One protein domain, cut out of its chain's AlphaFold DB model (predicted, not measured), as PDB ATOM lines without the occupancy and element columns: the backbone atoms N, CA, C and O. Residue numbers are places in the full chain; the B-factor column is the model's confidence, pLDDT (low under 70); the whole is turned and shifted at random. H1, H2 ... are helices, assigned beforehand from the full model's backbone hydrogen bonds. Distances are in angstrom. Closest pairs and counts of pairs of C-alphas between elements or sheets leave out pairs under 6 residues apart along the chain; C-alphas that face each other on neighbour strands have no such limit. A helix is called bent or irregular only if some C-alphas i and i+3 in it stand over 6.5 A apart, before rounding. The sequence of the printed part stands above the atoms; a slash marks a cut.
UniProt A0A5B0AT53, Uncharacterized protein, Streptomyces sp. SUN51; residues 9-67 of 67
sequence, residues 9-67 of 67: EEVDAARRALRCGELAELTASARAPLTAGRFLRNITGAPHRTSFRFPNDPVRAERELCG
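AT A GLANCE: This is residues 9 to 67 of the 67 residues of an uncharacterized protein of Streptomyces sp. SUN51 (UniProt A0A5B0AT53). The chain makes a loose, open loop: H1 and H5 lie side by side at one end, H2 runs out from them, H3 is at the far end, and the short H4 and an unnamed stretch lead back to H5. H3 and H4 touch no helix, and residues 30 to 37 and 43 to 48 stand free. The printed part has 59 residues with five named helices, H1 to H5 in that order, and no named strand; the class is all helix. The whole is loose, with a radius of gyration of the C-alphas of 13.2 A, and elongated, spanning 39 by 22 by 16 A.

IN THESE COORDINATES: H1 is residues 9 to 17, 12.3 A from first to last C-alpha, and begins with C-alpha 9 at (45.848, -8.512, -11.989). H2, the longest helix by residues, is residues 21 to 31, 15.9 A long. H3 is residues 36 to 44, 13.7 A long, with C-alpha 36 at (19.913, 6.237, -37.177). It is neither bent nor irregular, but only just: C-alphas 37 and 40 are 6.0 A apart. H4 is residues 46 to 49, 5.7 A long. H5 is residues 58 to 66, 11.6 A long, and ends with C-alpha 66 at (37.324, -16.451, -22.916).

HOW THE PARTS SIT: H1 and H5 touch, the closest C-alphas being those of Ala 17 and Glu 62, 4.3 A apart. They run the same way at a shallow tilt of 25 degrees. H1 and H2 are close but not clearly touching, with the C-alphas of Ala 17 and Leu 23 closest at 7.5 A; their lines are about perpendicular, at 86 degrees. H2 and H5 touch only at their ends, the C-alphas of Gly 21 and Leu 65 being closest at 5.3 A, and are about perpendicular at 77 degrees. H2 and H3 are apart. H3 and H4 meet only through their link. H2 and H4 are only just apart, with their closest C-alphas 8.3 A from each other. H4 and H5 are apart. In H1 and H5 every O i to N i+4 pair is within hydrogen-bond range; in H2 6 of 7 are, in H3 2 of 5, with 4 of 6 O i to N i+3 pairs within range, and H4 is too short for an O i to N i+4 pair.

THE WHOLE: The two C-alphas farthest apart in the domain are those of Glu 9 and Gly 37, 39.2 A. The printed part has no cut and ends at Gly 67, the chain's last residue. The links from H1 to H2, H2 to H3 and H3 to H4 are tight, and the one from H4 to H5, 8 residues, is short; no link is long. The mean pLDDT of the printed part is 71.3, and residue 29, residues 32 to 51 and residue 67 are under 70.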
ATOM      1  N   GLU A   9      46.222  -7.241 -11.378       83.69
ATOM      2  CA  GLU A   9      45.848  -8.512 -11.989       83.69
ATOM      3  C   GLU A   9      44.343  -8.562 -12.252       83.69
ATOM      4  O   GLU A   9      43.928  -8.940 -13.349       83.69
ATOM      5  N   GLU A  10      43.532  -8.070 -11.311       81.06
ATOM      6  CA  GLU A  10      42.082  -7.924 -11.479       81.06
ATOM      7  C   GLU A  10      41.733  -7.002 -12.655       81.06
ATOM      8  O   GLU A  10      40.862  -7.313 -13.470       81.06
ATOM      9  N   VAL A  11      42.447  -5.881 -12.800       84.69
ATOM     10  CA  VAL A  11      42.236  -4.943 -13.917       84.69
ATOM     11  C   VAL A  11      42.606  -5.568 -15.255       84.69
ATOM     12  O   VAL A  11      41.908  -5.358 -16.252       84.69
ATOM     13  N   ASP A  12      43.699  -6.321 -15.310       86.12
ATOM     14  CA  ASP A  12      44.123  -6.963 -16.548       86.12
ATOM     15  C   ASP A  12      43.197  -8.132 -16.926       86.12
ATOM     16  O   ASP A  12      42.875  -8.272 -18.111       86.12
ATOM     17  N   ALA A  13      42.673  -8.878 -15.949       82.38
ATOM     18  CA  ALA A  13      41.628  -9.882 -16.160       82.38
ATOM     19  C   ALA A  13      40.326  -9.251 -16.678       82.38
ATOM     20  O   ALA A  13      39.804  -9.664 -17.716       82.38
ATOM     21  N   ALA A  14      39.863  -8.159 -16.059       83.69
ATOM     22  CA  ALA A  14      38.683  -7.422 -16.516       83.69
ATOM     23  C   ALA A  14      38.840  -6.935 -17.967       83.69
ATOM     24  O   ALA A  14      37.932  -7.060 -18.792       83.69
ATOM     25  N   ARG A  15      40.018  -6.404 -18.318       87.12
ATOM     26  CA  ARG A  15      40.319  -5.966 -19.690       87.12
ATOM     27  C   ARG A  15      40.274  -7.110 -20.695       87.12
ATOM     28  O   ARG A  15      39.904  -6.861 -21.841       87.12
ATOM     29  N   ARG A  16      40.705  -8.312 -20.305       85.81
ATOM     30  CA  ARG A  16      40.648  -9.503 -21.161       85.81
ATOM     31  C   ARG A  16      39.204  -9.969 -21.333       85.81
ATOM     32  O   ARG A  16      38.767 -10.057 -22.476       85.81
ATOM     33  N   ALA A  17      38.440 -10.089 -20.247       85.81
ATOM     34  CA  ALA A  17      37.019 -10.448 -20.279       85.81
ATOM     35  C   ALA A  17      36.186  -9.535 -21.205       85.81
ATOM     36  O   ALA A  17      35.393 -10.021 -22.007       85.81
ATOM     37  N   LEU A  18      36.427  -8.215 -21.181       85.00
ATOM     38  CA  LEU A  18      35.743  -7.235 -22.047       85.00
ATOM     39  C   LEU A  18      35.973  -7.432 -23.557       85.00
ATOM     40  O   LEU A  18      35.304  -6.790 -24.366       85.00
ATOM     41  N   ARG A  19      36.948  -8.257 -23.948       86.62
ATOM     42  CA  ARG A  19      37.282  -8.550 -25.347       86.62
ATOM     43  C   ARG A  19      36.876  -9.957 -25.781       86.62
ATOM     44  O   ARG A  19      37.183 -10.326 -26.909       86.62
ATOM     45  N   CYS A  20      36.182 -10.711 -24.931       85.94
ATOM     46  CA  CYS A  20      35.777 -12.082 -25.217       85.94
ATOM     47  C   CYS A  20      34.253 -12.246 -25.326       85.94
ATOM     48  O   CYS A  20      33.485 -11.501 -24.711       85.94
ATOM     49  N   GLY A  21      33.833 -13.254 -26.096       82.81
ATOM     50  CA  GLY A  21      32.453 -13.738 -26.169       82.81
ATOM     51  C   GLY A  21      31.392 -12.669 -26.459       82.81
ATOM     52  O   GLY A  21      31.635 -11.667 -27.133       82.81
ATOM     53  N   GLU A  22      30.192 -12.879 -25.915       78.00
ATOM     54  CA  GLU A  22      29.045 -11.970 -26.068       78.00
ATOM     55  C   GLU A  22      29.309 -10.578 -25.456       78.00
ATOM     56  O   GLU A  22      28.782  -9.570 -25.935       78.00
ATOM     57  N   LEU A  23      30.194 -10.484 -24.454       78.81
ATOM     58  CA  LEU A  23      30.572  -9.215 -23.830       78.81
ATOM     59  C   LEU A  23      31.390  -8.319 -24.778       78.81
ATOM     60  O   LEU A  23      31.235  -7.092 -24.749       78.81
ATOM     61  N   ALA A  24      32.207  -8.905 -25.657       82.81
ATOM     62  CA  ALA A  24      32.918  -8.170 -26.703       82.81
ATOM     63  C   ALA A  24      31.945  -7.560 -27.718       82.81
ATOM     64  O   ALA A  24      32.036  -6.369 -28.024       82.81
ATOM     65  N   GLU A  25      30.971  -8.348 -28.180       77.00
ATOM     66  CA  GLU A  25      29.931  -7.911 -29.120       77.00
ATOM     67  C   GLU A  25      29.034  -6.823 -28.515       77.00
ATOM     68  O   GLU A  25      28.701  -5.828 -29.175       77.00
ATOM     69  N   LEU A  26      28.694  -6.954 -27.228       75.75
ATOM     70  CA  LEU A  26      27.966  -5.936 -26.477       75.75
ATOM     71  C   LEU A  26      28.782  -4.641 -26.365       75.75
ATOM     72  O   LEU A  26      28.266  -3.557 -26.641       75.75
ATOM     73  N   THR A  27      30.069  -4.743 -26.019       79.56
ATOM     74  CA  THR A  27      30.968  -3.587 -25.877       79.56
ATOM     75  C   THR A  27      31.190  -2.877 -27.212       79.56
ATOM     76  O   THR A  27      31.144  -1.645 -27.275       79.56
ATOM     77  N   ALA A  28      31.385  -3.630 -28.295       79.31
ATOM     78  CA  ALA A  28      31.512  -3.095 -29.647       79.31
ATOM     79  C   ALA A  28      30.216  -2.407 -30.101       79.31
ATOM     80  O   ALA A  28      30.256  -1.321 -30.682       79.31
ATOM     81  N   SER A  29      29.060  -2.994 -29.781       67.00
ATOM     82  CA  SER A  29      27.749  -2.400 -30.055       67.00
ATOM     83  C   SER A  29      27.523  -1.103 -29.272       67.00
ATOM     84  O   SER A  29      27.007  -0.145 -29.844       67.00
ATOM     85  N   ALA A  30      27.934  -1.055 -28.001       70.50
ATOM     86  CA  ALA A  30      27.787   0.112 -27.130       70.50
ATOM     87  C   ALA A  30      28.725   1.272 -27.506       70.50
ATOM     88  O   ALA A  30      28.366   2.434 -27.330       70.50
ATOM     89  N   ARG A  31      29.927   0.971 -28.016       70.81
ATOM     90  CA  ARG A  31      30.934   1.979 -28.401       70.81
ATOM     91  C   ARG A  31      30.823   2.453 -29.849       70.81
ATOM     92  O   ARG A  31      31.479   3.425 -30.215       70.81
ATOM     93  N   ALA A  32      30.037   1.777 -30.684       63.81
ATOM     94  CA  ALA A  32      29.834   2.192 -32.063       63.81
ATOM     95  C   ALA A  32      29.033   3.508 -32.144       63.81
ATOM     96  O   ALA A  32      28.107   3.711 -31.356       63.81
ATOM     97  N   PRO A  33      29.329   4.390 -33.117       57.56
ATOM     98  CA  PRO A  33      28.595   5.638 -33.297       57.56
ATOM     99  C   PRO A  33      27.092   5.388 -33.508       57.56
ATOM    100  O   PRO A  33      26.691   4.543 -34.317       57.56
ATOM    101  N   LEU A  34      26.264   6.147 -32.779       54.12
ATOM    102  CA  LEU A  34      24.799   6.136 -32.857       54.12
ATOM    103  C   LEU A  34      24.336   6.635 -34.233       54.12
ATOM    104  O   LEU A  34      24.025   7.803 -34.428       54.12
ATOM    105  N   THR A  35      24.296   5.741 -35.214       56.06
ATOM    106  CA  THR A  35      23.706   6.017 -36.527       56.06
ATOM    107  C   THR A  35      22.230   5.615 -36.530       56.06
ATOM    108  O   THR A  35      21.853   4.566 -35.997       56.06
ATOM    109  N   ALA A  36      21.370   6.434 -37.148       51.81
ATOM    110  CA  ALA A  36      19.913   6.237 -37.177       51.81
ATOM    111  C   ALA A  36      19.486   4.847 -37.705       51.81
ATOM    112  O   ALA A  36      18.520   4.262 -37.219       51.81
ATOM    113  N   GLY A  37      20.266   4.246 -38.617       57.25
ATOM    114  CA  GLY A  37      20.042   2.887 -39.137       57.25
ATOM    115  C   GLY A  37      20.349   1.733 -38.161       57.25
ATOM    116  O   GLY A  37      20.018   0.578 -38.450       57.25
ATOM    117  N   ARG A  38      20.981   2.007 -37.009       54.41
ATOM    118  CA  ARG A  38      21.215   1.044 -35.912       54.41
ATOM    119  C   ARG A  38      20.282   1.272 -34.724       54.41
ATOM    120  O   ARG A  38      19.989   0.313 -34.018       54.41
ATOM    121  N   PHE A  39      19.758   2.486 -34.551       53.31
ATOM    122  CA  PHE A  39      18.736   2.799 -33.544       53.31
ATOM    123  C   PHE A  39      17.492   1.904 -33.707       53.31
ATOM    124  O   PHE A  39      17.052   1.281 -32.744       53.31
ATOM    125  N   LEU A  40      17.026   1.708 -34.947       52.09
ATOM    126  CA  LEU A  40      15.923   0.791 -35.276       52.09
ATOM    127  C   LEU A  40      16.255  -0.695 -35.025       52.09
ATOM    128  O   LEU A  40      15.385  -1.449 -34.605       52.09
ATOM    129  N   ARG A  41      17.514  -1.123 -35.210       54.44
ATOM    130  CA  ARG A  41      17.943  -2.514 -34.940       54.44
ATOM    131  C   ARG A  41      18.179  -2.809 -33.457       54.44
ATOM    132  O   ARG A  41      17.989  -3.944 -33.029       54.44
ATOM    133  N   ASN A  42      18.560  -1.800 -32.673       51.03
ATOM    134  CA  ASN A  42      18.644  -1.900 -31.214       51.03
ATOM    135  C   ASN A  42      17.263  -2.144 -30.578       51.03
ATOM    136  O   ASN A  42      17.188  -2.858 -29.582       51.03
ATOM    137  N   ILE A  43      16.182  -1.631 -31.181       52.56
ATOM    138  CA  ILE A  43      14.803  -1.871 -30.721       52.56
ATOM    139  C   ILE A  43      14.369  -3.333 -30.944       52.56
ATOM    140  O   ILE A  43      13.733  -3.920 -30.074       52.56
ATOM    141  N   THR A  44      14.766  -3.977 -32.045       53.69
ATOM    142  CA  THR A  44      14.357  -5.363 -32.363       53.69
ATOM    143  C   THR A  44      15.091  -6.469 -31.583       53.69
ATOM    144  O   THR A  44      14.680  -7.621 -31.654       53.69
ATOM    145  N   GLY A  45      16.156  -6.153 -30.832       48.03
ATOM    146  CA  GLY A  45      16.943  -7.118 -30.033       48.03
ATOM    147  C   GLY A  45      16.786  -6.987 -28.510       48.03
ATOM    148  O   GLY A  45      17.530  -7.613 -27.753       48.03
ATOM    149  N   ALA A  46      15.839  -6.160 -28.055       49.84
ATOM    150  CA  ALA A  46      15.626  -5.813 -26.651       49.84
ATOM    151  C   ALA A  46      15.463  -6.999 -25.657       49.84
ATOM    152  O   ALA A  46      15.949  -6.866 -24.529       49.84
ATOM    153  N   PRO A  47      14.862  -8.156 -26.013       51.19
ATOM    154  CA  PRO A  47      14.645  -9.223 -25.031       51.19
ATOM    155  C   PRO A  47      15.870 -10.114 -24.744       51.19
ATOM    156  O   PRO A  47      15.929 -10.691 -23.666       51.19
ATOM    157  N   HIS A  48      16.871 -10.216 -25.634       49.78
ATOM    158  CA  HIS A  48      18.070 -11.047 -25.377       49.78
ATOM    159  C   HIS A  48      19.190 -10.271 -24.658       49.78
ATOM    160  O   HIS A  48      20.009 -10.841 -23.948       49.78
ATOM    161  N   ARG A  49      19.214  -8.939 -24.801       50.59
ATOM    162  CA  ARG A  49      20.249  -8.071 -24.206       50.59
ATOM    163  C   ARG A  49      19.983  -7.678 -22.753       50.59
ATOM    164  O   ARG A  49      20.868  -7.137 -22.104       50.59
ATOM    165  N   THR A  50      18.777  -7.925 -22.248       52.31
ATOM    166  CA  THR A  50      18.393  -7.627 -20.857       52.31
ATOM    167  C   THR A  50      18.597  -8.809 -19.903       52.31
ATOM    168  O   THR A  50      18.495  -8.625 -18.692       52.31
ATOM    169  N   SER A  51      18.920 -10.004 -20.412       61.00
ATOM    170  CA  SER A  51      19.118 -11.221 -19.609       61.00
ATOM    171  C   SER A  51      20.575 -11.681 -19.490       61.00
ATOM    172  O   SER A  51      20.853 -12.542 -18.653       61.00
ATOM    173  N   PHE A  52      21.504 -11.119 -20.274       70.75
ATOM    174  CA  PHE A  52      22.922 -11.475 -20.201       70.75
ATOM    175  C   PHE A  52      23.492 -11.122 -18.820       70.75
ATOM    176  O   PHE A  52      23.529  -9.954 -18.423       70.75
ATOM    177  N   ARG A  53      23.922 -12.143 -18.073       76.75
ATOM    178  CA  ARG A  53      24.571 -12.006 -16.766       76.75
ATOM    179  C   ARG A  53      25.964 -12.608 -16.829       76.75
ATOM    180  O   ARG A  53      26.131 -13.710 -17.338       76.75
ATOM    181  N   PHE A  54      26.926 -11.903 -16.254       76.81
ATOM    182  CA  PHE A  54      28.302 -12.358 -16.093       76.81
ATOM    183  C   PHE A  54      28.744 -12.159 -14.632       76.81
ATOM    184  O   PHE A  54      28.144 -11.343 -13.920       76.81
ATOM    185  N   PRO A  55      29.750 -12.906 -14.149       79.25
ATOM    186  CA  PRO A  55      30.265 -12.741 -12.794       79.25
ATOM    187  C   PRO A  55      30.894 -11.360 -12.572       79.25
ATOM    188  O   PRO A  55      31.599 -10.854 -13.438       79.25
ATOM    189  N   ASN A  56      30.707 -10.779 -11.383       82.12
ATOM    190  CA  ASN A  56      31.390  -9.532 -11.000       82.12
ATOM    191  C   ASN A  56      32.887  -9.733 -10.708       82.12
ATOM    192  O   ASN A  56      33.637  -8.761 -10.710       82.12
ATOM    193  N   ASP A  57      33.311 -10.971 -10.443       83.69
ATOM    194  CA  ASP A  57      34.718 -11.314 -10.251       83.69
ATOM    195  C   ASP A  57      35.451 -11.324 -11.610       83.69
ATOM    196  O   ASP A  57      35.080 -12.115 -12.486       83.69
ATOM    197  N   PRO A  58      36.481 -10.479 -11.816       76.88
ATOM    198  CA  PRO A  58      37.146 -10.334 -13.111       76.88
ATOM    199  C   PRO A  58      37.830 -11.605 -13.609       76.88
ATOM    200  O   PRO A  58      37.837 -11.872 -14.810       76.88
ATOM    201  N   VAL A  59      38.403 -12.390 -12.696       81.94
ATOM    202  CA  VAL A  59      39.159 -13.602 -13.028       81.94
ATOM    203  C   VAL A  59      38.202 -14.727 -13.421       81.94
ATOM    204  O   VAL A  59      38.451 -15.453 -14.385       81.94
ATOM    205  N   ARG A  60      37.071 -14.855 -12.721       82.06
ATOM    206  CA  ARG A  60      35.995 -15.790 -13.065       82.06
ATOM    207  C   ARG A  60      35.320 -15.399 -14.377       82.06
ATOM    208  O   ARG A  60      35.106 -16.265 -15.219       82.06
ATOM    209  N   ALA A  61      35.032 -14.111 -14.567       80.25
ATOM    210  CA  ALA A  61      34.441 -13.602 -15.800       80.25
ATOM    211  C   ALA A  61      35.354 -13.840 -17.010       80.25
ATOM    212  O   ALA A  61      34.875 -14.272 -18.053       80.25
ATOM    213  N   GLU A  62      36.667 -13.622 -16.872       82.31
ATOM    214  CA  GLU A  62      37.637 -13.944 -17.922       82.31
ATOM    215  C   GLU A  62      37.571 -15.427 -18.306       82.31
ATOM    216  O   GLU A  62      37.467 -15.751 -19.486       82.31
ATOM    217  N   ARG A  63      37.584 -16.332 -17.322       82.31
ATOM    218  CA  ARG A  63      37.542 -17.778 -17.579       82.31
ATOM    219  C   ARG A  63      36.243 -18.234 -18.240       82.31
ATOM    220  O   ARG A  63      36.299 -19.088 -19.110       82.31
ATOM    221  N   GLU A  64      35.097 -17.690 -17.836       83.69
ATOM    222  CA  GLU A  64      33.792 -18.070 -18.402       83.69
ATOM    223  C   GLU A  64      33.553 -17.497 -19.804       83.69
ATOM    224  O   GLU A  64      32.842 -18.108 -20.595       83.69
ATOM    225  N   LEU A  65      34.118 -16.327 -20.115       82.31
ATOM    226  CA  LEU A  65      33.873 -15.632 -21.385       82.31
ATOM    227  C   LEU A  65      34.950 -15.896 -22.443       82.31
ATOM    228  O   LEU A  65      34.659 -15.769 -23.633       82.31
ATOM    229  N   CYS A  66      36.184 -16.201 -22.029       83.25
ATOM    230  CA  CYS A  66      37.324 -16.451 -22.916       83.25
ATOM    231  C   CYS A  66      37.731 -17.937 -23.007       83.25
ATOM    232  O   CYS A  66      38.659 -18.240 -23.760       83.25
ATOM    233  N   GLY A  67      37.120 -18.819 -22.207       65.62
ATOM    234  CA  GLY A  67      37.409 -20.259 -22.137       65.62
ATOM    235  C   GLY A  67      36.605 -21.099 -23.116       65.62
ATOM    236  O   GLY A  67      35.410 -20.792 -23.312       65.62
TER     237      GLY A  67